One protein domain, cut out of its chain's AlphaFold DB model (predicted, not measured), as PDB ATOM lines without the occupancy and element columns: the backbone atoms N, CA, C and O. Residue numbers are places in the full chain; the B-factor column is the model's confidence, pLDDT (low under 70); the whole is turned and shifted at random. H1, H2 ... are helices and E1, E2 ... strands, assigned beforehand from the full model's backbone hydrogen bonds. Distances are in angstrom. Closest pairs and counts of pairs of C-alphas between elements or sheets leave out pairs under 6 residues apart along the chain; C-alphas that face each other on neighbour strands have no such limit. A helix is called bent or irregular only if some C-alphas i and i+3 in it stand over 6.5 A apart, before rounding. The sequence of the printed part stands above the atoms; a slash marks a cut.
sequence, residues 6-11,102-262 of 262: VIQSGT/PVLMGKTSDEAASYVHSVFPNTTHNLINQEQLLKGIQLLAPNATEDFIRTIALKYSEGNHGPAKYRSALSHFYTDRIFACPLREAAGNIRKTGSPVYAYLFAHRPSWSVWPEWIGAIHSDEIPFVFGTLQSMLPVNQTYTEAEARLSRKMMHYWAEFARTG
ATOM      1  N   VAL A   6      -4.013 -38.917  27.020       98.19
ATOM      2  CA  VAL A   6      -3.399 -39.959  26.192       98.19
ATOM      3  C   VAL A   6      -3.870 -39.783  24.752       98.19
ATOM      4  O   VAL A   6      -5.067 -39.628  24.516       98.19
ATOM      5  N   ILE A   7      -2.939 -39.799  23.799       97.75
ATOM      6  CA  ILE A   7      -3.193 -39.538  22.380       97.75
ATOM      7  C   ILE A   7      -2.645 -40.699  21.541       97.75
ATOM      8  O   ILE A   7      -1.435 -40.832  21.355       97.75
ATOM      9  N   GLN A   8      -3.537 -41.540  21.026       98.31
ATOM     10  CA  GLN A   8      -3.179 -42.728  20.250       98.31
ATOM     11  C   GLN A   8      -3.504 -42.495  18.774       98.31
ATOM     12  O   GLN A   8      -4.667 -42.308  18.428       98.31
ATOM     13  N   SER A   9      -2.481 -42.475  17.916       97.31
ATOM     14  CA  SER A   9      -2.641 -42.495  16.456       97.31
ATOM     15  C   SER A   9      -3.520 -41.375  15.871       97.31
ATOM     16  O   SER A   9      -4.230 -41.582  14.890       97.31
ATOM     17  N   GLY A  10      -3.476 -40.164  16.433       95.94
ATOM     18  CA  GLY A  10      -4.180 -39.013  15.857       95.94
ATOM     19  C   GLY A  10      -4.056 -37.739  16.684       95.94
ATOM     20  O   GLY A  10      -4.125 -37.782  17.903       95.94
ATOM     21  N   THR A  11      -3.882 -36.594  16.028       96.25
ATOM     22  CA  THR A  11      -3.747 -35.279  16.677       96.25
ATOM     23  C   THR A  11      -4.583 -34.224  15.964       96.25
ATOM     24  O   THR A  11      -4.909 -34.365  14.788       96.25
ATOM     25  N   PRO A 102       0.582 -32.867  30.995       97.19
ATOM     26  CA  PRO A 102       1.363 -34.029  30.594       97.19
ATOM     27  C   PRO A 102       0.597 -34.867  29.573       97.19
ATOM     28  O   PRO A 102      -0.620 -35.055  29.709       97.19
ATOM     29  N   VAL A 103       1.318 -35.369  28.571       97.88
ATOM     30  CA  VAL A 103       0.746 -36.225  27.529       97.88
ATOM     31  C   VAL A 103       1.542 -37.511  27.349       97.88
ATOM     32  O   VAL A 103       2.772 -37.494  27.310       97.88
ATOM     33  N   LEU A 104       0.825 -38.621  27.197       98.56
ATOM     34  CA  LEU A 104       1.342 -39.869  26.646       98.56
ATOM     35  C   LEU A 104       0.813 -39.979  25.223       98.56
ATOM     36  O   LEU A 104      -0.394 -39.926  25.008       98.56
ATOM     37  N   MET A 105       1.692 -40.121  24.241       97.94
ATOM     38  CA  MET A 105       1.281 -40.140  22.846       97.94
ATOM     39  C   MET A 105       2.086 -41.124  22.013       97.94
ATOM     40  O   MET A 105       3.252 -41.394  22.296       97.94
ATOM     41  N   GLY A 106       1.483 -41.679  20.973       98.12
ATOM     42  CA  GLY A 106       2.178 -42.662  20.155       98.12
ATOM     43  C   GLY A 106       1.406 -43.093  18.928       98.12
ATOM     44  O   GLY A 106       0.302 -42.622  18.663       98.12
ATOM     45  N   LYS A 107       2.049 -43.977  18.172       98.25
ATOM     46  CA  LYS A 107       1.543 -44.539  16.922       98.25
ATOM     47  C   LYS A 107       1.866 -46.025  16.824       98.25
ATOM     48  O   LYS A 107       2.725 -46.528  17.560       98.25
ATOM     49  N   THR A 108       1.257 -46.701  15.866       98.44
ATOM     50  CA  THR A 108       1.656 -48.045  15.442       98.44
ATOM     51  C   THR A 108       2.767 -47.993  14.382       98.44
ATOM     52  O   THR A 108       3.083 -46.930  13.827       98.44
ATOM     53  N   SER A 109       3.472 -49.103  14.140       97.00
ATOM     54  CA  SER A 109       4.599 -49.129  13.193       97.00
ATOM     55  C   SER A 109       4.157 -48.837  11.762       97.00
ATOM     56  O   SER A 109       4.792 -48.020  11.097       97.00
ATOM     57  N   ASP A 110       3.031 -49.417  11.356       95.81
ATOM     58  CA  ASP A 110       2.517 -49.473   9.990       95.81
ATOM     59  C   ASP A 110       1.081 -48.935   9.900       95.81
ATOM     60  O   ASP A 110       0.232 -49.515   9.220       95.81
ATOM     61  N   GLU A 111       0.821 -47.812  10.584       96.38
ATOM     62  CA  GLU A 111      -0.472 -47.107  10.660       96.38
ATOM     63  C   GLU A 111      -1.296 -47.213   9.374       96.38
ATOM     64  O   GLU A 111      -2.442 -47.660   9.381       96.38
ATOM     65  N   ALA A 112      -0.688 -46.847   8.244       94.62
ATOM     66  CA  ALA A 112      -1.394 -46.732   6.982       94.62
ATOM     67  C   ALA A 112      -1.128 -47.880   5.992       94.62
ATOM     68  O   ALA A 112      -1.494 -47.773   4.820       94.62
ATOM     69  N   ALA A 113      -0.517 -48.992   6.409       92.62
ATOM     70  CA  ALA A 113      -0.195 -50.080   5.480       92.62
ATOM     71  C   ALA A 113      -1.440 -50.712   4.838       92.62
ATOM     72  O   ALA A 113      -1.445 -51.000   3.638       92.62
ATOM     73  N   SER A 114      -2.531 -50.845   5.599       89.06
ATOM     74  CA  SER A 114      -3.830 -51.307   5.088       89.06
ATOM     75  C   SER A 114      -4.432 -50.353   4.046       89.06
ATOM     76  O   SER A 114      -5.168 -50.786   3.159       89.06
ATOM     77  N   TYR A 115      -4.065 -49.067   4.064       90.06
ATOM     78  CA  TYR A 115      -4.583 -48.074   3.122       90.06
ATOM     79  C   TYR A 115      -4.030 -48.283   1.706       90.06
ATOM     80  O   TYR A 115      -4.690 -47.929   0.729       90.06
ATOM     81  N   VAL A 116      -2.861 -48.917   1.558       91.00
ATOM     82  CA  VAL A 116      -2.357 -49.324   0.237       91.00
ATOM     83  C   VAL A 116      -3.302 -50.342  -0.408       91.00
ATOM     84  O   VAL A 116      -3.600 -50.234  -1.598       91.00
ATOM     85  N   HIS A 117      -3.833 -51.288   0.378       88.12
ATOM     86  CA  HIS A 117      -4.837 -52.240  -0.100       88.12
ATOM     87  C   HIS A 117      -6.140 -51.545  -0.491       88.12
ATOM     88  O   HIS A 117      -6.664 -51.798  -1.569       88.12
ATOM     89  N   SER A 118      -6.609 -50.619   0.342       86.62
ATOM     90  CA  SER A 118      -7.794 -49.797   0.091       86.62
ATOM     91  C   SER A 118      -7.741 -49.017  -1.228       86.62
ATOM     92  O   SER A 118      -8.743 -48.918  -1.931       86.62
ATOM     93  N   VAL A 119      -6.577 -48.469  -1.586       89.31
ATOM     94  CA  VAL A 119      -6.397 -47.697  -2.831       89.31
ATOM     95  C   VAL A 119      -6.230 -48.605  -4.045       89.31
ATOM     96  O   VAL A 119      -6.708 -48.284  -5.134       89.31
ATOM     97  N   PHE A 120      -5.560 -49.743  -3.867       91.00
ATOM     98  CA  PHE A 120      -5.267 -50.694  -4.936       91.00
ATOM     99  C   PHE A 120      -5.781 -52.100  -4.584       91.00
ATOM    100  O   PHE A 120      -4.978 -53.026  -4.427       91.00
ATOM    101  N   PRO A 121      -7.111 -52.306  -4.496       84.88
ATOM    102  CA  PRO A 121      -7.684 -53.567  -4.014       84.88
ATOM    103  C   PRO A 121      -7.397 -54.751  -4.946       84.88
ATOM    104  O   PRO A 121      -7.253 -55.878  -4.488       84.88
ATOM    105  N   ASN A 122      -7.217 -54.487  -6.245       85.00
ATOM    106  CA  ASN A 122      -6.992 -55.505  -7.279       85.00
ATOM    107  C   ASN A 122      -5.522 -55.948  -7.408       85.00
ATOM    108  O   ASN A 122      -5.121 -56.457  -8.453       85.00
ATOM    109  N   THR A 123      -4.691 -55.717  -6.389       81.75
ATOM    110  CA  THR A 123      -3.264 -56.066  -6.421       81.75
ATOM    111  C   THR A 123      -2.958 -57.258  -5.521       81.75
ATOM    112  O   THR A 123      -3.291 -57.278  -4.335       81.75
ATOM    113  N   THR A 124      -2.274 -58.262  -6.070       78.81
ATOM    114  CA  THR A 124      -1.836 -59.437  -5.308       78.81
ATOM    115  C   THR A 124      -0.766 -59.030  -4.295       78.81
ATOM    116  O   THR A 124       0.231 -58.402  -4.657       78.81
ATOM    117  N   HIS A 125      -0.971 -59.358  -3.015       79.19
ATOM    118  CA  HIS A 125      -0.093 -58.955  -1.900       79.19
ATOM    119  C   HIS A 125       0.206 -57.445  -1.835       79.19
ATOM    120  O   HIS A 125       1.247 -57.035  -1.310       79.19
ATOM    121  N   ASN A 126      -0.681 -56.616  -2.391       84.06
ATOM    122  CA  ASN A 126      -0.509 -55.169  -2.493       84.06
ATOM    123  C   ASN A 126       0.745 -54.728  -3.256       84.06
ATOM    124  O   ASN A 126       1.238 -53.624  -3.046       84.06
ATOM    125  N   LEU A 127       1.304 -55.588  -4.109       93.12
ATOM    126  CA  LEU A 127       2.433 -55.215  -4.952       93.12
ATOM    127  C   LEU A 127       1.961 -54.191  -5.986       93.12
ATOM    128  O   LEU A 127       1.051 -54.472  -6.763       93.12
ATOM    129  N   ILE A 128       2.591 -53.016  -5.989       95.75
ATOM    130  CA  ILE A 128       2.218 -51.907  -6.875       95.75
ATOM    131  C   ILE A 128       3.364 -51.546  -7.811       95.75
ATOM    132  O   ILE A 128       4.529 -51.691  -7.459       95.75
ATOM    133  N   ASN A 129       3.055 -51.062  -9.007       96.12
ATOM    134  CA  ASN A 129       4.054 -50.536  -9.932       96.12
ATOM    135  C   ASN A 129       4.376 -49.052  -9.636       96.12
ATOM    136  O   ASN A 129       3.811 -48.433  -8.732       96.12
ATOM    137  N   GLN A 130       5.311 -48.475 -10.394       96.38
ATOM    138  CA  GLN A 130       5.730 -47.085 -10.199       96.38
ATOM    139  C   GLN A 130       4.602 -46.083 -10.480       96.38
ATOM    140  O   GLN A 130       4.462 -45.103  -9.757       96.38
ATOM    141  N   GLU A 131       3.779 -46.327 -11.499       96.50
ATOM    142  CA  GLU A 131       2.635 -45.470 -11.829       96.50
ATOM    143  C   GLU A 131       1.626 -45.426 -10.671       96.50
ATOM    144  O   GLU A 131       1.176 -44.356 -10.266       96.50
ATOM    145  N   GLN A 132       1.333 -46.583 -10.076       96.25
ATOM    146  CA  GLN A 132       0.476 -46.706  -8.902       96.25
ATOM    147  C   GLN A 132       1.080 -46.009  -7.678       96.25
ATOM    148  O   GLN A 132       0.344 -45.358  -6.942       96.25
ATOM    149  N   LEU A 133       2.400 -46.074  -7.470       97.00
ATOM    150  CA  LEU A 133       3.063 -45.293  -6.420       97.00
ATOM    151  C   LEU A 133       2.832 -43.787  -6.612       97.00
ATOM    152  O   LEU A 133       2.374 -43.123  -5.684       97.00
ATOM    153  N   LEU A 134       3.098 -43.258  -7.811       97.00
ATOM    154  CA  LEU A 134       2.911 -41.831  -8.110       97.00
ATOM    155  C   LEU A 134       1.442 -41.417  -7.943       97.00
ATOM    156  O   LEU A 134       1.149 -40.421  -7.282       97.00
ATOM    157  N   LYS A 135       0.511 -42.226  -8.463       94.94
ATOM    158  CA  LYS A 135      -0.932 -42.005  -8.313       94.94
ATOM    159  C   LYS A 135      -1.368 -42.030  -6.849       94.94
ATOM    160  O   LYS A 135      -2.174 -41.200  -6.450       94.94
ATOM    161  N   GLY A 136      -0.842 -42.960  -6.052       94.19
ATOM    162  CA  GLY A 136      -1.121 -43.044  -4.621       94.19
ATOM    163  C   GLY A 136      -0.660 -41.791  -3.880       94.19
ATOM    164  O   GLY A 136      -1.432 -41.192  -3.137       94.19
ATOM    165  N   ILE A 137       0.561 -41.322  -4.150       95.50
ATOM    166  CA  ILE A 137       1.076 -40.085  -3.547       95.50
ATOM    167  C   ILE A 137       0.198 -38.881  -3.930       95.50
ATOM    168  O   ILE A 137      -0.147 -38.082  -3.057       95.50
ATOM    169  N   GLN A 138      -0.234 -38.784  -5.196       93.88
ATOM    170  CA  GLN A 138      -1.112 -37.705  -5.670       93.88
ATOM    171  C   GLN A 138      -2.424 -37.620  -4.876       93.88
ATOM    172  O   GLN A 138      -2.931 -36.520  -4.669       93.88
ATOM    173  N   LEU A 139      -2.967 -38.741  -4.385       91.44
ATOM    174  CA  LEU A 139      -4.221 -38.733  -3.618       91.44
ATOM    175  C   LEU A 139      -4.123 -37.934  -2.311       91.44
ATOM    176  O   LEU A 139      -5.121 -37.352  -1.894       91.44
ATOM    177  N   LEU A 140      -2.946 -37.878  -1.675       90.19
ATOM    178  CA  LEU A 140      -2.713 -37.074  -0.463       90.19
ATOM    179  C   LEU A 140      -2.021 -35.733  -0.733       90.19
ATOM    180  O   LEU A 140      -1.776 -34.957   0.195       90.19
ATOM    181  N   ALA A 141      -1.705 -35.457  -1.996       90.06
ATOM    182  CA  ALA A 141      -1.105 -34.214  -2.451       90.06
ATOM    183  C   ALA A 141      -1.746 -33.764  -3.781       90.06
ATOM    184  O   ALA A 141      -1.038 -33.593  -4.773       90.06
ATOM    185  N   PRO A 142      -3.079 -33.557  -3.833       88.19
ATOM    186  CA  PRO A 142      -3.807 -33.363  -5.091       88.19
ATOM    187  C   PRO A 142      -3.366 -32.124  -5.879       88.19
ATOM    188  O   PRO A 142      -3.475 -32.124  -7.100       88.19
ATOM    189  N   ASN A 143      -2.826 -31.112  -5.196       90.19
ATOM    190  CA  ASN A 143      -2.367 -29.857  -5.798       90.19
ATOM    191  C   ASN A 143      -0.847 -29.823  -6.050       90.19
ATOM    192  O   ASN A 143      -0.317 -28.783  -6.437       90.19
ATOM    193  N   ALA A 144      -0.125 -30.915  -5.782       93.88
ATOM    194  CA  ALA A 144       1.314 -30.966  -5.998       93.88
ATOM    195  C   ALA A 144       1.672 -31.140  -7.480       93.88
ATOM    196  O   ALA A 144       0.947 -31.786  -8.239       93.88
ATOM    197  N   THR A 145       2.825 -30.591  -7.870       97.12
ATOM    198  CA  THR A 145       3.398 -30.778  -9.206       97.12
ATOM    199  C   THR A 145       3.930 -32.198  -9.383       97.12
ATOM    200  O   THR A 145       4.327 -32.854  -8.418       97.12
ATOM    201  N   GLU A 146       4.011 -32.659 -10.630       95.94
ATOM    202  CA  GLU A 146       4.540 -33.992 -10.939       95.94
ATOM    203  C   GLU A 146       5.971 -34.192 -10.406       95.94
ATOM    204  O   GLU A 146       6.279 -35.234  -9.825       95.94
ATOM    205  N   ASP A 147       6.828 -33.173 -10.518       97.38
ATOM    206  CA  ASP A 147       8.202 -33.210  -9.998       97.38
ATOM    207  C   ASP A 147       8.245 -33.393  -8.476       97.38
ATOM    208  O   ASP A 147       9.079 -34.139  -7.951       97.38
ATOM    209  N   PHE A 148       7.318 -32.764  -7.749       97.44
ATOM    210  CA  PHE A 148       7.215 -32.932  -6.303       97.44
ATOM    211  C   PHE A 148       6.771 -34.353  -5.937       97.44
ATOM    212  O   PHE A 148       7.371 -34.987  -5.068       97.44
ATOM    213  N   ILE A 149       5.783 -34.899  -6.650       97.94
ATOM    214  CA  ILE A 149       5.315 -36.279  -6.466       97.94
ATOM    215  C   ILE A 149       6.440 -37.284  -6.738       97.94
ATOM    216  O   ILE A 149       6.655 -38.209  -5.949       97.94
ATOM    217  N   ARG A 150       7.211 -37.081  -7.814       97.12
ATOM    218  CA  ARG A 150       8.392 -37.898  -8.134       97.12
ATOM    219  C   ARG A 150       9.464 -37.788  -7.052       97.12
ATOM    220  O   ARG A 150      10.057 -38.801  -6.689       97.12
ATOM    221  N   THR A 151       9.670 -36.598  -6.494       97.62
ATOM    222  CA  THR A 151      10.613 -36.381  -5.386       97.62
ATOM    223  C   THR A 151      10.198 -37.157  -4.135       97.62
ATOM    224  O   THR A 151      11.036 -37.824  -3.527       97.62
ATOM    225  N   ILE A 152       8.908 -37.144  -3.777       97.62
ATOM    226  CA  ILE A 152       8.378 -37.963  -2.676       97.62
ATOM    227  C   ILE A 152       8.601 -39.450  -2.971       97.62
ATOM    228  O   ILE A 152       9.134 -40.166  -2.124       97.62
ATOM    229  N   ALA A 153       8.244 -39.911  -4.171       97.62
ATOM    230  CA  ALA A 153       8.412 -41.309  -4.554       97.62
ATOM    231  C   ALA A 153       9.872 -41.766  -4.416       97.62
ATOM    232  O   ALA A 153      10.125 -42.797  -3.798       97.62
ATOM    233  N   LEU A 154      10.824 -40.971  -4.917       97.25
ATOM    234  CA  LEU A 154      12.260 -41.236  -4.799       97.25
ATOM    235  C   LEU A 154      12.737 -41.238  -3.343       97.25
ATOM    236  O   LEU A 154      13.541 -42.088  -2.962       97.25
ATOM    237  N   LYS A 155      12.237 -40.305  -2.524       97.44
ATOM    238  CA  LYS A 155      12.583 -40.209  -1.104       97.44
ATOM    239  C   LYS A 155      12.159 -41.460  -0.336       97.44
ATOM    240  O   LYS A 155      12.975 -42.006   0.398       97.44
ATOM    241  N   TYR A 156      10.915 -41.907  -0.509       97.75
ATOM    242  CA  TYR A 156      10.369 -43.054   0.225       97.75
ATOM    243  C   TYR A 156      10.765 -44.409  -0.367       97.75
ATOM    244  O   TYR A 156      10.757 -45.408   0.351       97.75
ATOM    245  N   SER A 157      11.126 -44.474  -1.652       96.88
ATOM    246  CA  SER A 157      11.714 -45.682  -2.238       96.88
ATOM    247  C   SER A 157      13.223 -45.788  -1.998       96.88
ATOM    248  O   SER A 157      13.814 -46.827  -2.301       96.88
ATOM    249  N   GLU A 158      13.853 -44.730  -1.471       94.56
ATOM    250  CA  GLU A 158      15.307 -44.596  -1.309       94.56
ATOM    251  C   GLU A 158      16.063 -44.816  -2.633       94.56
ATOM    252  O   GLU A 158      17.137 -45.410  -2.668       94.56
ATOM    253  N   GLY A 159      15.459 -44.408  -3.755       88.06
ATOM    254  CA  GLY A 159      15.990 -44.657  -5.100       88.06
ATOM    255  C   GLY A 159      15.927 -46.120  -5.562       88.06
ATOM    256  O   GLY A 159      16.319 -46.418  -6.685       88.06
ATOM    257  N   ASN A 160      15.407 -47.038  -4.742       93.25
ATOM    258  CA  ASN A 160      15.230 -48.434  -5.129       93.25
ATOM    259  C   ASN A 160      13.964 -48.629  -5.970       93.25
ATOM    260  O   ASN A 160      12.980 -47.891  -5.854       93.25
ATOM    261  N   HIS A 161      13.978 -49.691  -6.772       93.44
ATOM    262  CA  HIS A 161      12.894 -50.051  -7.677       93.44
ATOM    263  C   HIS A 161      12.313 -51.428  -7.348       93.44
ATOM    264  O   HIS A 161      12.984 -52.297  -6.793       93.44
ATOM    265  N   GLY A 162      11.055 -51.632  -7.736       96.19
ATOM    266  CA  GLY A 162      10.391 -52.931  -7.708       96.19
ATOM    267  C   GLY A 162       9.095 -52.929  -6.896       96.19
ATOM    268  O   GLY A 162       8.937 -52.107  -5.988       96.19
ATOM    269  N   PRO A 163       8.158 -53.852  -7.179       95.94
ATOM    270  CA  PRO A 163       6.795 -53.714  -6.677       95.94
ATOM    271  C   PRO A 163       6.647 -53.697  -5.152       95.94
ATOM    272  O   PRO A 163       5.850 -52.940  -4.602       95.94
ATOM    273  N   ALA A 164       7.456 -54.492  -4.445       95.19
ATOM    274  CA  ALA A 164       7.465 -54.509  -2.984       95.19
ATOM    275  C   ALA A 164       8.044 -53.213  -2.393       95.19
ATOM    276  O   ALA A 164       7.536 -52.721  -1.389       95.19
ATOM    277  N   LYS A 165       9.072 -52.636  -3.034       96.25
ATOM    278  CA  LYS A 165       9.670 -51.363  -2.611       96.25
ATOM    279  C   LYS A 165       8.710 -50.205  -2.827       96.25
ATOM    280  O   LYS A 165       8.549 -49.395  -1.926       96.25
ATOM    281  N   TYR A 166       8.017 -50.170  -3.962       97.31
ATOM    282  CA  TYR A 166       6.990 -49.164  -4.228       97.31
ATOM    283  C   TYR A 166       5.826 -49.255  -3.238       97.31
ATOM    284  O   TYR A 166       5.396 -48.238  -2.702       97.31
ATOM    285  N   ARG A 167       5.370 -50.470  -2.916       95.50
ATOM    286  CA  ARG A 167       4.348 -50.700  -1.887       95.50
ATOM    287  C   ARG A 167       4.779 -50.171  -0.518       95.50
ATOM    288  O   ARG A 167       4.028 -49.426   0.104       95.50
ATOM    289  N   SER A 168       5.976 -50.538  -0.055       95.56
ATOM    290  CA  SER A 168       6.507 -50.060   1.228       95.56
ATOM    291  C   SER A 168       6.701 -48.542   1.235       95.56
ATOM    292  O   SER A 168       6.334 -47.897   2.211       95.56
ATOM    293  N   ALA A 169       7.187 -47.962   0.133       97.31
ATOM    294  CA  ALA A 169       7.327 -46.516  -0.017       97.31
ATOM    295  C   ALA A 169       5.983 -45.794   0.158       97.31
ATOM    296  O   ALA A 169       5.901 -44.822   0.905       97.31
ATOM    297  N   LEU A 170       4.918 -46.298  -0.476       96.56
ATOM    298  CA  LEU A 170       3.585 -45.713  -0.337       96.56
ATOM    299  C   LEU A 170       3.025 -45.877   1.086       96.56
ATOM    300  O   LEU A 170       2.473 -44.928   1.635       96.56
ATOM    301  N   SER A 171       3.203 -47.056   1.690       95.88
ATOM    302  CA  SER A 171       2.795 -47.336   3.075       95.88
ATOM    303  C   SER A 171       3.446 -46.373   4.074       95.88
ATOM    304  O   SER A 171       2.764 -45.778   4.914       95.88
ATOM    305  N   HIS A 172       4.763 -46.177   3.959       96.81
ATOM    306  CA  HIS A 172       5.511 -45.249   4.805       96.81
ATOM    307  C   HIS A 172       5.086 -43.800   4.555       96.81
ATOM    308  O   HIS A 172       4.836 -43.076   5.514       96.81
ATOM    309  N   PHE A 173       4.914 -43.394   3.291       97.12
ATOM    310  CA  PHE A 173       4.432 -42.053   2.960       97.12
ATOM    311  C   PHE A 173       3.068 -41.757   3.591       97.12
ATOM    312  O   PHE A 173       2.894 -40.707   4.206       97.12
ATOM    313  N   TYR A 174       2.109 -42.679   3.484       96.12
ATOM    314  CA  TYR A 174       0.803 -42.509   4.119       96.12
ATOM    315  C   TYR A 174       0.906 -42.496   5.647       96.12
ATOM    316  O   TYR A 174       0.286 -41.647   6.284       96.12
ATOM    317  N   THR A 175       1.715 -43.378   6.240       96.75
ATOM    318  CA  THR A 175       1.932 -43.421   7.695       96.75
ATOM    319  C   THR A 175       2.468 -42.086   8.206       96.75
ATOM    320  O   THR A 175       1.943 -41.537   9.176       96.75
ATOM    321  N   ASP A 176       3.460 -41.527   7.519       97.31
ATOM    322  CA  ASP A 176       4.069 -40.256   7.891       97.31
ATOM    323  C   ASP A 176       3.104 -39.091   7.683       97.31
ATOM    324  O   ASP A 176       2.871 -38.302   8.601       97.31
ATOM    325  N   ARG A 177       2.477 -39.006   6.507       95.12
ATOM    326  CA  ARG A 177       1.598 -37.890   6.135       95.12
ATOM    327  C   ARG A 177       0.314 -37.819   6.963       95.12
ATOM    328  O   ARG A 177      -0.147 -36.708   7.241       95.12
ATOM    329  N   ILE A 178      -0.286 -38.968   7.281       95.31
ATOM    330  CA  ILE A 178      -1.591 -39.059   7.955       95.31
ATOM    331  C   ILE A 178      -1.433 -39.040   9.478       95.31
ATOM    332  O   ILE A 178      -2.247 -38.411  10.153       95.31
ATOM    333  N   PHE A 179      -0.393 -39.688  10.014       96.88
ATOM    334  CA  PHE A 179      -0.278 -39.949  11.451       96.88
ATOM    335  C   PHE A 179       1.043 -39.465  12.057       96.88
ATOM    336  O   PHE A 179       1.027 -38.682  13.004       96.88
ATOM    337  N   ALA A 180       2.194 -39.907  11.544       97.75
ATOM    338  CA  ALA A 180       3.456 -39.748  12.269       97.75
ATOM    339  C   ALA A 180       3.976 -38.301  12.294       97.75
ATOM    340  O   ALA A 180       4.423 -37.839  13.345       97.75
ATOM    341  N   CYS A 181       3.915 -37.576  11.172       97.50
ATOM    342  CA  CYS A 181       4.321 -36.171  11.107       97.50
ATOM    343  C   CYS A 181       3.465 -35.269  12.007       97.50
ATOM    344  O   CYS A 181       4.059 -34.623  12.875       97.50
ATOM    345  N   PRO A 182       2.116 -35.263  11.911       97.38
ATOM    346  CA  PRO A 182       1.312 -34.405  12.778       97.38
ATOM    347  C   PRO A 182       1.466 -34.775  14.261       97.38
ATOM    348  O   PRO A 182       1.560 -33.880  15.102       97.38
ATOM    349  N   LEU A 183       1.614 -36.067  14.591       97.94
ATOM    350  CA  LEU A 183       1.919 -36.519  15.952       97.94
ATOM    351  C   LEU A 183       3.255 -35.952  16.459       97.94
ATOM    352  O   LEU A 183       3.341 -35.457  17.582       97.94
ATOM    353  N   ARG A 184       4.307 -36.002  15.634       97.62
ATOM    354  CA  ARG A 184       5.641 -35.487  15.976       97.62
ATOM    355  C   ARG A 184       5.648 -33.964  16.137       97.62
ATOM    356  O   ARG A 184       6.322 -33.460  17.036       97.62
ATOM    357  N   GLU A 185       4.925 -33.240  15.293       97.38
ATOM    358  CA  GLU A 185       4.768 -31.786  15.394       97.38
ATOM    359  C   GLU A 185       4.026 -31.396  16.672       97.38
ATOM    360  O   GLU A 185       4.529 -30.576  17.442       97.38
ATOM    361  N   ALA A 186       2.902 -32.059  16.967       97.12
ATOM    362  CA  ALA A 186       2.160 -31.858  18.206       97.12
ATOM    363  C   ALA A 186       3.031 -32.147  19.438       97.12
ATOM    364  O   ALA A 186       3.083 -31.329  20.355       97.12
ATOM    365  N   ALA A 187       3.783 -33.254  19.440       96.94
ATOM    366  CA  ALA A 187       4.721 -33.585  20.515       96.94
ATOM    367  C   ALA A 187       5.766 -32.477  20.721       96.94
ATOM    368  O   ALA A 187       6.049 -32.071  21.851       96.94
ATOM    369  N   GLY A 188       6.332 -31.964  19.625       97.00
ATOM    370  CA  GLY A 188       7.300 -30.871  19.648       97.00
ATOM    371  C   GLY A 188       6.708 -29.578  20.206       97.00
ATOM    372  O   GLY A 188       7.327 -28.943  21.060       97.00
ATOM    373  N   ASN A 189       5.507 -29.210  19.764       96.75
ATOM    374  CA  ASN A 189       4.818 -27.999  20.201       96.75
ATOM    375  C   ASN A 189       4.372 -28.084  21.668       96.75
ATOM    376  O   ASN A 189       4.652 -27.166  22.436       96.75
ATOM    377  N   ILE A 190       3.819 -29.218  22.112       95.94
ATOM    378  CA  ILE A 190       3.485 -29.456  23.526       95.94
ATOM    379  C   ILE A 190       4.742 -29.366  24.396       95.94
ATOM    380  O   ILE A 190       4.736 -28.671  25.413       95.94
ATOM    381  N   ARG A 191       5.854 -29.982  23.978       96.06
ATOM    382  CA  ARG A 191       7.123 -29.915  24.718       96.06
ATOM    383  C   ARG A 191       7.641 -28.480  24.875       96.06
ATOM    384  O   ARG A 191       8.175 -28.152  25.933       96.06
ATOM    385  N   LYS A 192       7.483 -27.612  23.866       95.81
ATOM    386  CA  LYS A 192       7.899 -26.193  23.943       95.81
ATOM    387  C   LYS A 192       7.165 -25.416  25.042       95.81
ATOM    388  O   LYS A 192       7.726 -24.456  25.557       95.81
ATOM    389  N   THR A 193       5.967 -25.846  25.444       94.56
ATOM    390  CA  THR A 193       5.218 -25.231  26.557       94.56
ATOM    391  C   THR A 193       5.766 -25.589  27.948       94.56
ATOM    392  O   THR A 193       5.273 -25.087  28.953       94.56
ATOM    393  N   GLY A 194       6.774 -26.468  28.024       93.88
ATOM    394  CA  GLY A 194       7.312 -27.004  29.278       93.88
ATOM    395  C   GLY A 194       6.571 -28.242  29.794       93.88
ATOM    396  O   GLY A 194       6.946 -28.784  30.832       93.88
ATOM    397  N   SER A 195       5.547 -28.712  29.079       94.25
ATOM    398  CA  SER A 195       4.804 -29.910  29.462       94.25
ATOM    399  C   SER A 195       5.598 -31.207  29.220       94.25
ATOM    400  O   SER A 195       6.222 -31.343  28.159       94.25
ATOM    401  N   PRO A 196       5.554 -32.195  30.137       96.06
ATOM    402  CA  PRO A 196       6.083 -33.534  29.888       96.06
ATOM    403  C   PRO A 196       5.376 -34.231  28.717       96.06
ATOM    404  O   PRO A 196       4.146 -34.246  28.631       96.06
ATOM    405  N   VAL A 197       6.168 -34.853  27.843       97.56
ATOM    406  CA  VAL A 197       5.692 -35.651  26.706       97.56
ATOM    407  C   VAL A 197       6.345 -37.027  26.768       97.56
ATOM    408  O   VAL A 197       7.564 -37.143  26.626       97.56
ATOM    409  N   TYR A 198       5.534 -38.066  26.939       98.12
ATOM    410  CA  TYR A 198       5.948 -39.461  26.848       98.12
ATOM    411  C   TYR A 198       5.541 -40.009  25.484       98.12
ATOM    412  O   TYR A 198       4.384 -39.891  25.086       98.12
ATOM    413  N   ALA A 199       6.489 -40.600  24.761       97.62
ATOM    414  CA  ALA A 199       6.261 -41.115  23.415       97.62
ATOM    415  C   ALA A 199       6.357 -42.645  23.375       97.62
ATOM    416  O   ALA A 199       7.255 -43.219  23.994       97.62
ATOM    417  N   TYR A 200       5.485 -43.304  22.608       98.31
ATOM    418  CA  TYR A 200       5.579 -44.741  22.335       98.31
ATOM    419  C   TYR A 200       5.453 -45.074  20.840       98.31
ATOM    420  O   TYR A 200       4.845 -44.343  20.057       98.31
ATOM    421  N   LEU A 201       6.013 -46.226  20.464       98.44
ATOM    422  CA  LEU A 201       5.800 -46.882  19.177       98.44
ATOM    423  C   LEU A 201       5.314 -48.307  19.440       98.44
ATOM    424  O   LEU A 201       6.041 -49.112  20.024       98.44
ATOM    425  N   PHE A 202       4.099 -48.625  19.003       98.62
ATOM    426  CA  PHE A 202       3.591 -49.990  19.046       98.62
ATOM    427  C   PHE A 202       3.963 -50.716  17.748       98.62
ATOM    428  O   PHE A 202       3.436 -50.414  16.684       98.62
ATOM    429  N   ALA A 203       4.902 -51.658  17.826       97.75
ATOM    430  CA  ALA A 203       5.435 -52.376  16.661       97.75
ATOM    431  C   ALA A 203       5.163 -53.890  16.697       97.75
ATOM    432  O   ALA A 203       5.708 -54.641  15.890       97.75
ATOM    433  N   HIS A 204       4.358 -54.359  17.654       97.88
ATOM    434  CA  HIS A 204       4.004 -55.772  17.753       97.88
ATOM    435  C   HIS A 204       2.876 -56.092  16.776       97.88
ATOM    436  O   HIS A 204       1.760 -55.614  16.955       97.88
ATOM    437  N   ARG A 205       3.147 -56.922  15.767       96.38
ATOM    438  CA  ARG A 205       2.106 -57.457  14.886       96.38
ATOM    439  C   ARG A 205       1.283 -58.500  15.656       96.38
ATOM    440  O   ARG A 205       1.856 -59.525  16.036       96.38
ATOM    441  N   PRO A 206      -0.031 -58.299  15.856       95.56
ATOM    442  CA  PRO A 206      -0.840 -59.264  16.587       95.56
ATOM    443  C   PRO A 206      -0.875 -60.637  15.907       95.56
ATOM    444  O   PRO A 206      -0.944 -60.732  14.679       95.56
ATOM    445  N   SER A 207      -0.886 -61.703  16.705       94.31
ATOM    446  CA  SER A 207      -0.939 -63.093  16.230       94.31
ATOM    447  C   SER A 207      -2.209 -63.414  15.435       94.31
ATOM    448  O   SER A 207      -2.194 -64.298  14.582       94.31
ATOM    449  N   TRP A 208      -3.285 -62.658  15.664       92.06
ATOM    450  CA  TRP A 208      -4.554 -62.743  14.934       92.06
ATOM    451  C   TRP A 208      -4.635 -61.833  13.703       92.06
ATOM    452  O   TRP A 208      -5.701 -61.719  13.098       92.06
ATOM    453  N   SER A 209      -3.552 -61.142  13.335       91.81
ATOM    454  CA  SER A 209      -3.575 -60.232  12.191       91.81
ATOM    455  C   SER A 209      -3.872 -60.989  10.893       91.81
ATOM    456  O   SER A 209      -3.129 -61.882  10.486       91.81
ATOM    457  N   VAL A 210      -4.956 -60.590  10.223       89.94
ATOM    458  CA  VAL A 210      -5.411 -61.154   8.937       89.94
ATOM    459  C   VAL A 210      -4.686 -60.554   7.730       89.94
ATOM    460  O   VAL A 210      -4.892 -60.977   6.593       89.94
ATOM    461  N   TRP A 211      -3.853 -59.540   7.959       90.00
ATOM    462  CA  TRP A 211      -3.119 -58.846   6.909       90.00
ATOM    463  C   TRP A 211      -1.942 -59.682   6.397       90.00
ATOM    464  O   TRP A 211      -1.463 -60.557   7.109       90.00
ATOM    465  N   PRO A 212      -1.401 -59.426   5.197       89.94
ATOM    466  CA  PRO A 212      -0.187 -60.104   4.740       89.94
ATOM    467  C   PRO A 212       1.015 -59.900   5.684       89.94
ATOM    468  O   PRO A 212       1.122 -58.855   6.325       89.94
ATOM    469  N   GLU A 213       1.957 -60.851   5.716       90.75
ATOM    470  CA  GLU A 213       3.118 -60.848   6.635       90.75
ATOM    471  C   GLU A 213       4.039 -59.626   6.514       90.75
ATOM    472  O   GLU A 213       4.738 -59.284   7.459       90.75
ATOM    473  N   TRP A 214       4.050 -58.953   5.359       89.44
ATOM    474  CA  TRP A 214       4.874 -57.759   5.156       89.44
ATOM    475  C   TRP A 214       4.381 -56.541   5.949       89.44
ATOM    476  O   TRP A 214       5.127 -55.574   6.075       89.44
ATOM    477  N   ILE A 215       3.134 -56.569   6.426       91.88
ATOM    478  CA  ILE A 215       2.532 -55.511   7.238       91.88
ATOM    479  C   ILE A 215       2.842 -55.799   8.710       91.88
ATOM    480  O   ILE A 215       2.539 -56.892   9.183       91.88
ATOM    481  N   GLY A 216       3.416 -54.848   9.445       93.56
ATOM    482  CA  GLY A 216       3.595 -54.961  10.894       93.56
ATOM    483  C   GLY A 216       2.308 -54.653  11.663       93.56
ATOM    484  O   GLY A 216       1.260 -55.237  11.383       93.56
ATOM    485  N   ALA A 217       2.396 -53.768  12.657       96.62
ATOM    486  CA  ALA A 217       1.245 -53.326  13.439       96.62
ATOM    487  C   ALA A 217       0.517 -52.182  12.721       96.62
ATOM    488  O   ALA A 217       1.098 -51.109  12.537       96.62
ATOM    489  N   ILE A 218      -0.735 -52.402  12.323       95.56
ATOM    490  CA  ILE A 218      -1.548 -51.400  11.625       95.56
ATOM    491  C   ILE A 218      -2.246 -50.449  12.596       95.56
ATOM    492  O   ILE A 218      -2.188 -50.621  13.812       95.56
ATOM    493  N   HIS A 219      -2.914 -49.426  12.062       96.12
ATOM    494  CA  HIS A 219      -3.761 -48.527  12.842       96.12
ATOM    495  C   HIS A 219      -4.726 -49.298  13.757       96.12
ATOM    496  O   HIS A 219      -5.433 -50.193  13.294       96.12
ATOM    497  N   SER A 220      -4.783 -48.903  15.035       94.94
ATOM    498  CA  SER A 220      -5.634 -49.479  16.093       94.94
ATOM    499  C   SER A 220      -5.265 -50.879  16.617       94.94
ATOM    500  O   SER A 220      -5.938 -51.363  17.533       94.94
ATOM    501  N   ASP A 221      -4.207 -51.532  16.117       97.06
ATOM    502  CA  ASP A 221      -3.789 -52.862  16.607       97.06
ATOM    503  C   ASP A 221      -3.400 -52.864  18.099       97.06
ATOM    504  O   ASP A 221      -3.429 -53.909  18.754       97.06
ATOM    505  N   GLU A 222      -3.044 -51.709  18.661       98.00
ATOM    506  CA  GLU A 222      -2.623 -51.562  20.051       98.00
ATOM    507  C   GLU A 222      -3.800 -51.432  21.031       98.00
ATOM    508  O   GLU A 222      -3.638 -51.704  22.225       98.00
ATOM    509  N   ILE A 223      -4.993 -51.051  20.554       98.25
ATOM    510  CA  ILE A 223      -6.166 -50.791  21.404       98.25
ATOM    511  C   ILE A 223      -6.525 -52.015  22.263       98.25
ATOM    512  O   ILE A 223      -6.625 -51.867  23.485       98.25
ATOM    513  N   PRO A 224      -6.646 -53.245  21.721       98.06
ATOM    514  CA  PRO A 224      -6.965 -54.412  22.542       98.06
ATOM    515  C   PRO A 224      -5.932 -54.679  23.645       98.06
ATOM    516  O   PRO A 224      -6.283 -55.183  24.713       98.06
ATOM    517  N   PHE A 225      -4.659 -54.323  23.419       98.56
ATOM    518  CA  PHE A 225      -3.596 -54.479  24.413       98.56
ATOM    519  C   PHE A 225      -3.743 -53.480  25.559       98.56
ATOM    520  O   PHE A 225      -3.554 -53.872  26.713       98.56
ATOM    521  N   VAL A 226      -4.112 -52.231  25.251       98.50
ATOM    522  CA  VAL A 226      -4.394 -51.179  26.242       98.50
ATOM    523  C   VAL A 226      -5.607 -51.531  27.104       98.50
ATOM    524  O   VAL A 226      -5.591 -51.262  28.300       98.50
ATOM    525  N   PHE A 227      -6.638 -52.155  26.532       98.31
ATOM    526  CA  PHE A 227      -7.877 -52.480  27.251       98.31
ATOM    527  C   PHE A 227      -7.911 -53.890  27.862       98.31
ATOM    528  O   PHE A 227      -8.866 -54.231  28.557       98.31
ATOM    529  N   GLY A 228      -6.900 -54.727  27.609       97.25
ATOM    530  CA  GLY A 228      -6.887 -56.114  28.084       97.25
ATOM    531  C   GLY A 228      -7.951 -56.998  27.422       97.25
ATOM    532  O   GLY A 228      -8.344 -58.021  27.981       97.25
ATOM    533  N   THR A 229      -8.423 -56.624  26.231       97.00
ATOM    534  CA  THR A 229      -9.532 -57.271  25.509       97.00
ATOM    535  C   THR A 229      -9.056 -58.167  24.366       97.00
ATOM    536  O   THR A 229      -9.803 -58.427  23.426       97.00
ATOM    537  N   LEU A 230      -7.823 -58.688  24.446       96.00
ATOM    538  CA  LEU A 230      -7.211 -59.509  23.390       96.00
ATOM    539  C   LEU A 230      -8.108 -60.670  22.933       96.00
ATOM    540  O   LEU A 230      -8.212 -60.938  21.740       96.00
ATOM    541  N   GLN A 231      -8.801 -61.330  23.868       94.19
ATOM    542  CA  GLN A 231      -9.683 -62.460  23.553       94.19
ATOM    543  C   GLN A 231     -10.842 -62.078  22.619       94.19
ATOM    544  O   GLN A 231     -11.274 -62.909  21.828       94.19
ATOM    545  N   SER A 232     -11.324 -60.832  22.679       92.81
ATOM    546  CA  SER A 232     -12.426 -60.345  21.839       92.81
ATOM    547  C   SER A 232     -12.030 -60.157  20.373       92.81
ATOM    548  O   SER A 232     -12.906 -60.044  19.521       92.81
ATOM    549  N   MET A 233     -10.728 -60.119  20.073       92.69
ATOM    550  CA  MET A 233     -10.209 -59.998  18.705       92.69
ATOM    551  C   MET A 233     -10.057 -61.350  18.003       92.69
ATOM    552  O   MET A 233      -9.833 -61.404  16.795       92.69
ATOM    553  N   LEU A 234     -10.143 -62.440  18.763       90.69
ATOM    554  CA  LEU A 234      -9.865 -63.791  18.302       90.69
ATOM    555  C   LEU A 234     -11.165 -64.566  18.045       90.69
ATOM    556  O   LEU A 234     -12.159 -64.368  18.747       90.69
ATOM    557  N   PRO A 235     -11.166 -65.513  17.090       86.81
ATOM    558  CA  PRO A 235     -12.228 -66.506  16.985       86.81
ATOM    559  C   PRO A 235     -12.405 -67.291  18.293       86.81
ATOM    560  O   PRO A 235     -11.446 -67.502  19.031       86.81
ATOM    561  N   VAL A 236     -13.613 -67.816  18.530       82.75
ATOM    562  CA  VAL A 236     -14.009 -68.510  19.781       82.75
ATOM    563  C   VAL A 236     -13.035 -69.620  20.215       82.75
ATOM    564  O   VAL A 236     -12.858 -69.844  21.407       82.75
ATOM    565  N   ASN A 237     -12.368 -70.283  19.268       83.38
ATOM    566  CA  ASN A 237     -11.462 -71.408  19.530       83.38
ATOM    567  C   ASN A 237      -9.968 -71.039  19.461       83.38
ATOM    568  O   ASN A 237      -9.126 -71.928  19.334       83.38
ATOM    569  N   GLN A 238      -9.624 -69.751  19.489       87.69
ATOM    570  CA  GLN A 238      -8.238 -69.286  19.456       87.69
ATOM    571  C   GLN A 238      -7.898 -68.474  20.704       87.69
ATOM    572  O   GLN A 238      -8.756 -67.853  21.331       87.69
ATOM    573  N   THR A 239      -6.618 -68.490  21.065       90.25
ATOM    574  CA  THR A 239      -6.081 -67.753  22.210       90.25
ATOM    575  C   THR A 239      -4.882 -66.929  21.767       90.25
ATOM    576  O   THR A 239      -4.164 -67.310  20.842       90.25
ATOM    577  N   TYR A 240      -4.687 -65.783  22.414       94.19
ATOM    578  CA  TYR A 240      -3.500 -64.958  22.224       94.19
ATOM    579  C   TYR A 240      -2.294 -65.626  22.892       94.19
ATOM    580  O   TYR A 240      -2.425 -66.443  23.807       94.19
ATOM    581  N   THR A 241      -1.097 -65.261  22.452       96.75
ATOM    582  CA  THR A 241       0.137 -65.836  22.994       96.75
ATOM    583  C   THR A 241       0.415 -65.347  24.419       96.75
ATOM    584  O   THR A 241       0.029 -64.247  24.820       96.75
ATOM    585  N   GLU A 242       1.177 -66.115  25.201       97.19
ATOM    586  CA  GLU A 242       1.603 -65.670  26.537       97.19
ATOM    587  C   GLU A 242       2.439 -64.374  26.475       97.19
ATOM    588  O   GLU A 242       2.362 -63.519  27.361       97.19
ATOM    589  N   ALA A 243       3.217 -64.198  25.401       98.31
ATOM    590  CA  ALA A 243       3.971 -62.975  25.148       98.31
ATOM    591  C   ALA A 243       3.044 -61.762  24.965       98.31
ATOM    592  O   ALA A 243       3.289 -60.719  25.573       98.31
ATOM    593  N   GLU A 244       1.951 -61.910  24.216       98.38
ATOM    594  CA  GLU A 244       0.932 -60.867  24.051       98.38
ATOM    595  C   GLU A 244       0.203 -60.565  25.360       98.38
ATOM    596  O   GLU A 244      -0.015 -59.400  25.690       98.38
ATOM    597  N   ALA A 245      -0.076 -61.592  26.167       98.19
ATOM    598  CA  ALA A 245      -0.632 -61.426  27.506       98.19
ATOM    599  C   ALA A 245       0.274 -60.553  28.394       98.19
ATOM    600  O   ALA A 245      -0.194 -59.657  29.102       98.19
ATOM    601  N   ARG A 246       1.590 -60.815  28.364       98.56
ATOM    602  CA  ARG A 246       2.594 -60.028  29.099       98.56
ATOM    603  C   ARG A 246       2.688 -58.600  28.563       98.56
ATOM    604  O   ARG A 246       2.752 -57.672  29.368       98.56
ATOM    605  N   LEU A 247       2.661 -58.421  27.241       98.62
ATOM    606  CA  LEU A 247       2.680 -57.103  26.607       98.62
ATOM    607  C   LEU A 247       1.449 -56.273  26.995       98.62
ATOM    608  O   LEU A 247       1.608 -55.135  27.428       98.62
ATOM    609  N   SER A 248       0.247 -56.852  26.936       98.62
ATOM    610  CA  SER A 248      -0.992 -56.166  27.322       98.62
ATOM    611  C   SER A 248      -0.983 -55.754  28.795       98.62
ATOM    612  O   SER A 248      -1.252 -54.595  29.104       98.62
ATOM    613  N   ARG A 249      -0.564 -56.639  29.714       98.75
ATOM    614  CA  ARG A 249      -0.407 -56.273  31.137       98.75
ATOM    615  C   ARG A 249       0.560 -55.105  31.337       98.75
ATOM    616  O   ARG A 249       0.298 -54.229  32.157       98.75
ATOM    617  N   LYS A 250       1.659 -55.083  30.583       98.56
ATOM    618  CA  LYS A 250       2.654 -54.009  30.634       98.56
ATOM    619  C   LYS A 250       2.094 -52.684  30.106       98.56
ATOM    620  O   LYS A 250       2.303 -51.655  30.738       98.56
ATOM    621  N   MET A 251       1.343 -52.708  29.005       98.69
ATOM    622  CA  MET A 251       0.685 -51.516  28.457       98.69
ATOM    623  C   MET A 251      -0.403 -50.975  29.389       98.69
ATOM    624  O   MET A 251      -0.384 -49.787  29.695       98.69
ATOM    625  N   MET A 252      -1.278 -51.836  29.922       98.75
ATOM    626  CA  MET A 252      -2.267 -51.443  30.938       98.75
ATOM    627  C   MET A 252      -1.602 -50.771  32.142       98.75
ATOM    628  O   MET A 252      -2.077 -49.740  32.616       98.75
ATOM    629  N   HIS A 253      -0.479 -51.322  32.612       98.56
ATOM    630  CA  HIS A 253       0.292 -50.719  33.694       98.56
ATOM    631  C   HIS A 253       0.826 -49.332  33.309       98.56
ATOM    632  O   HIS A 253       0.614 -48.389  34.058       98.56
ATOM    633  N   TYR A 254       1.440 -49.171  32.134       98.31
ATOM    634  CA  TYR A 254       1.949 -47.873  31.679       98.31
ATOM    635  C   TYR A 254       0.863 -46.801  31.543       98.31
ATOM    636  O   TYR A 254       1.068 -45.680  32.002       98.31
ATOM    637  N   TRP A 255      -0.300 -47.138  30.979       98.62
ATOM    638  CA  TRP A 255      -1.422 -46.201  30.873       98.62
ATOM    639  C   TRP A 255      -1.977 -45.831  32.254       98.62
ATOM    640  O   TRP A 255      -2.276 -44.664  32.502       98.62
ATOM    641  N   ALA A 256      -2.091 -46.804  33.165       98.38
ATOM    642  CA  ALA A 256      -2.582 -46.568  34.519       98.38
ATOM    643  C   ALA A 256      -1.610 -45.730  35.362       98.38
ATOM    644  O   ALA A 256      -2.054 -44.845  36.090       98.38
ATOM    645  N   GLU A 257      -0.303 -45.979  35.264       98.12
ATOM    646  CA  GLU A 257       0.711 -45.177  35.956       98.12
ATOM    647  C   GLU A 257       0.760 -43.754  35.399       98.12
ATOM    648  O   GLU A 257       0.699 -42.804  36.177       98.12
ATOM    649  N   PHE A 258       0.733 -43.587  34.072       98.38
ATOM    650  CA  PHE A 258       0.643 -42.261  33.463       98.38
ATOM    651  C   PHE A 258      -0.583 -41.492  33.977       98.38
ATOM    652  O   PHE A 258      -0.449 -40.352  34.407       98.38
ATOM    653  N   ALA A 259      -1.757 -42.129  34.031       97.81
ATOM    654  CA  ALA A 259      -2.977 -41.502  34.545       97.81
ATOM    655  C   ALA A 259      -2.937 -41.171  36.054       97.81
ATOM    656  O   ALA A 259      -3.706 -40.326  36.515       97.81
ATOM    657  N   ARG A 260      -2.096 -41.852  36.847       97.12
ATOM    658  CA  ARG A 260      -1.938 -41.595  38.290       97.12
ATOM    659  C   ARG A 260      -0.922 -40.501  38.576       97.12
ATOM    660  O   ARG A 260      -1.161 -39.678  39.458       97.12
ATOM    661  N   THR A 261       0.220 -40.534  37.894       95.12
ATOM    662  CA  THR A 261       1.398 -39.752  38.289       95.12
ATOM    663  C   THR A 261       1.981 -38.885  37.185       95.12
ATOM    664  O   THR A 261       2.713 -37.954  37.504       95.12
ATOM    665  N   GLY A 262       1.627 -39.128  35.920       90.19
ATOM    666  CA  GLY A 262       2.177 -38.409  34.765       90.19
ATOM    667  C   GLY A 262       3.528 -38.928  34.362       90.19
ATOM    668  O   GLY A 262       4.511 -38.184  34.559       90.19
TER     669      GLY A 262
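What this domain is: This is residues 6 to 11 and 102 to 262 of the 262 residues of a protein of Pantherophis guttatus (UniProt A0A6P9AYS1). A long bent helix, H4, joins two lobes of a flat body. In one lobe H1, H2 and H3 gather round its first arm H4a; in the other a small sheet of three parallel strands, E1 E2 E3, has its second arm H4b over one face, while H7, with H5 beside it, meets the sheet only lightly. The printed part has 167 residues, with seven named helices and three named strands in the order E1 E2 H1 H2 H3 H4 E3 H5 H6 H7, and its class is mostly helix. It is only just compact, close to loose, with a radius of gyration of the C-alphas of 18.0 A and spans of 50 by 49 by 22 A.

Where its parts are: The sheet is made of E1, residues 6 to 8, E2, residues 103 to 108, and E3, residues 197 to 202. E1 begins at C-alpha 6, at (-3.399, -39.959, 26.192). E2 is 16.9 A long and E3 16.4 A. H4, residues 163 to 192, was assigned as one helix by its hydrogen bonds but is bent, with C-alphas 178 and 181 standing 7.3 A apart. Its arms are H4a, residues 163 to 178, 22.3 A long from C-alpha 163 at (6.795, -53.714, -6.677), and H4b, residues 181 to 192, 16.6 A long. H1 is residues 113 to 119, H2 residues 130 to 140 with 16.3 A, and H3 residues 146 to 157 with 16.2 A. H5 is residues 223 to 227 and H6 residues 230 to 233. H7, residues 242 to 261, is 28.5 A long and ends at C-alpha 261, at (1.398, -39.752, 38.289).

How they stand to each other: In the sheet E2 is the inner strand and E1 and E3 are the edge strands. E1 and E2 are parallel at 14 degrees, with N 7 and O 104 at 2.8 A. E2 and E3 are parallel at 20 degrees, with N 105 and O 198 at 2.8 A and N 202 and O 107 at 2.9 A. H4b is on the sheet at a height over the sheet of 9.7 A, over E2 and E3, and runs along the strands at 18 degrees to E2 on the local plane; together they make two layers, a helix on one face of a sheet. The closest C-alphas of H4b and E2 are those of Leu 183 and Gly 106, at 7.4 A. H7 only grazes the sheet, with its residues 251 to 259. E2, H1 H2 H3 H4 and E3 form a strand-helix-strand unit, two parallel neighbour strands with helices between them along the chain. H4a and H4b are near each other at a steep tilt of 37 degrees, only just beyond shallow. H4 is the hub, touching three helices with its arm H4a. H2 touches H4a at a shallow tilt of 9 degrees, the same way, with the closest C-alphas, Leu 133 and Tyr 166, at 5.9 A. H1 touches H4a, about perpendicular at 80 degrees, with Ala 113 and Ser 171 closest at 4.7 A between C-alphas. H3 touches H4a with residues 153 to 157 alone, about perpendicular at 74 degrees, where the C-alphas of Tyr 156 and Ala 169 are closest at 4.6 A. H5 touches H7, the closest C-alphas being Phe 225 and Ser 248 at 4.3 A. H6 and H5 are close but not clearly touching, with the closest C-alphas, Leu 230 and Pro 224, at 5.2 A. H4a and H7 are apart. Every O i to N i+4 pair is within hydrogen-bond range in H3, H4a, H4b, H5 and H7, against 2 of 3 in H1 and 6 of 7 in H2; H6 is too short for such a pair.

The domain as a whole: The C-alphas farthest apart, Asp 147 and Asn 237, are 52.1 A from each other. Residues 12 to 101 are not printed, and C-alphas 11 and 102 are 14.9 A apart across this cut. The link from E3 to H5, residues 203 to 222, is long. The mean pLDDT of the printed part is 95.0, and no printed residue is under 70.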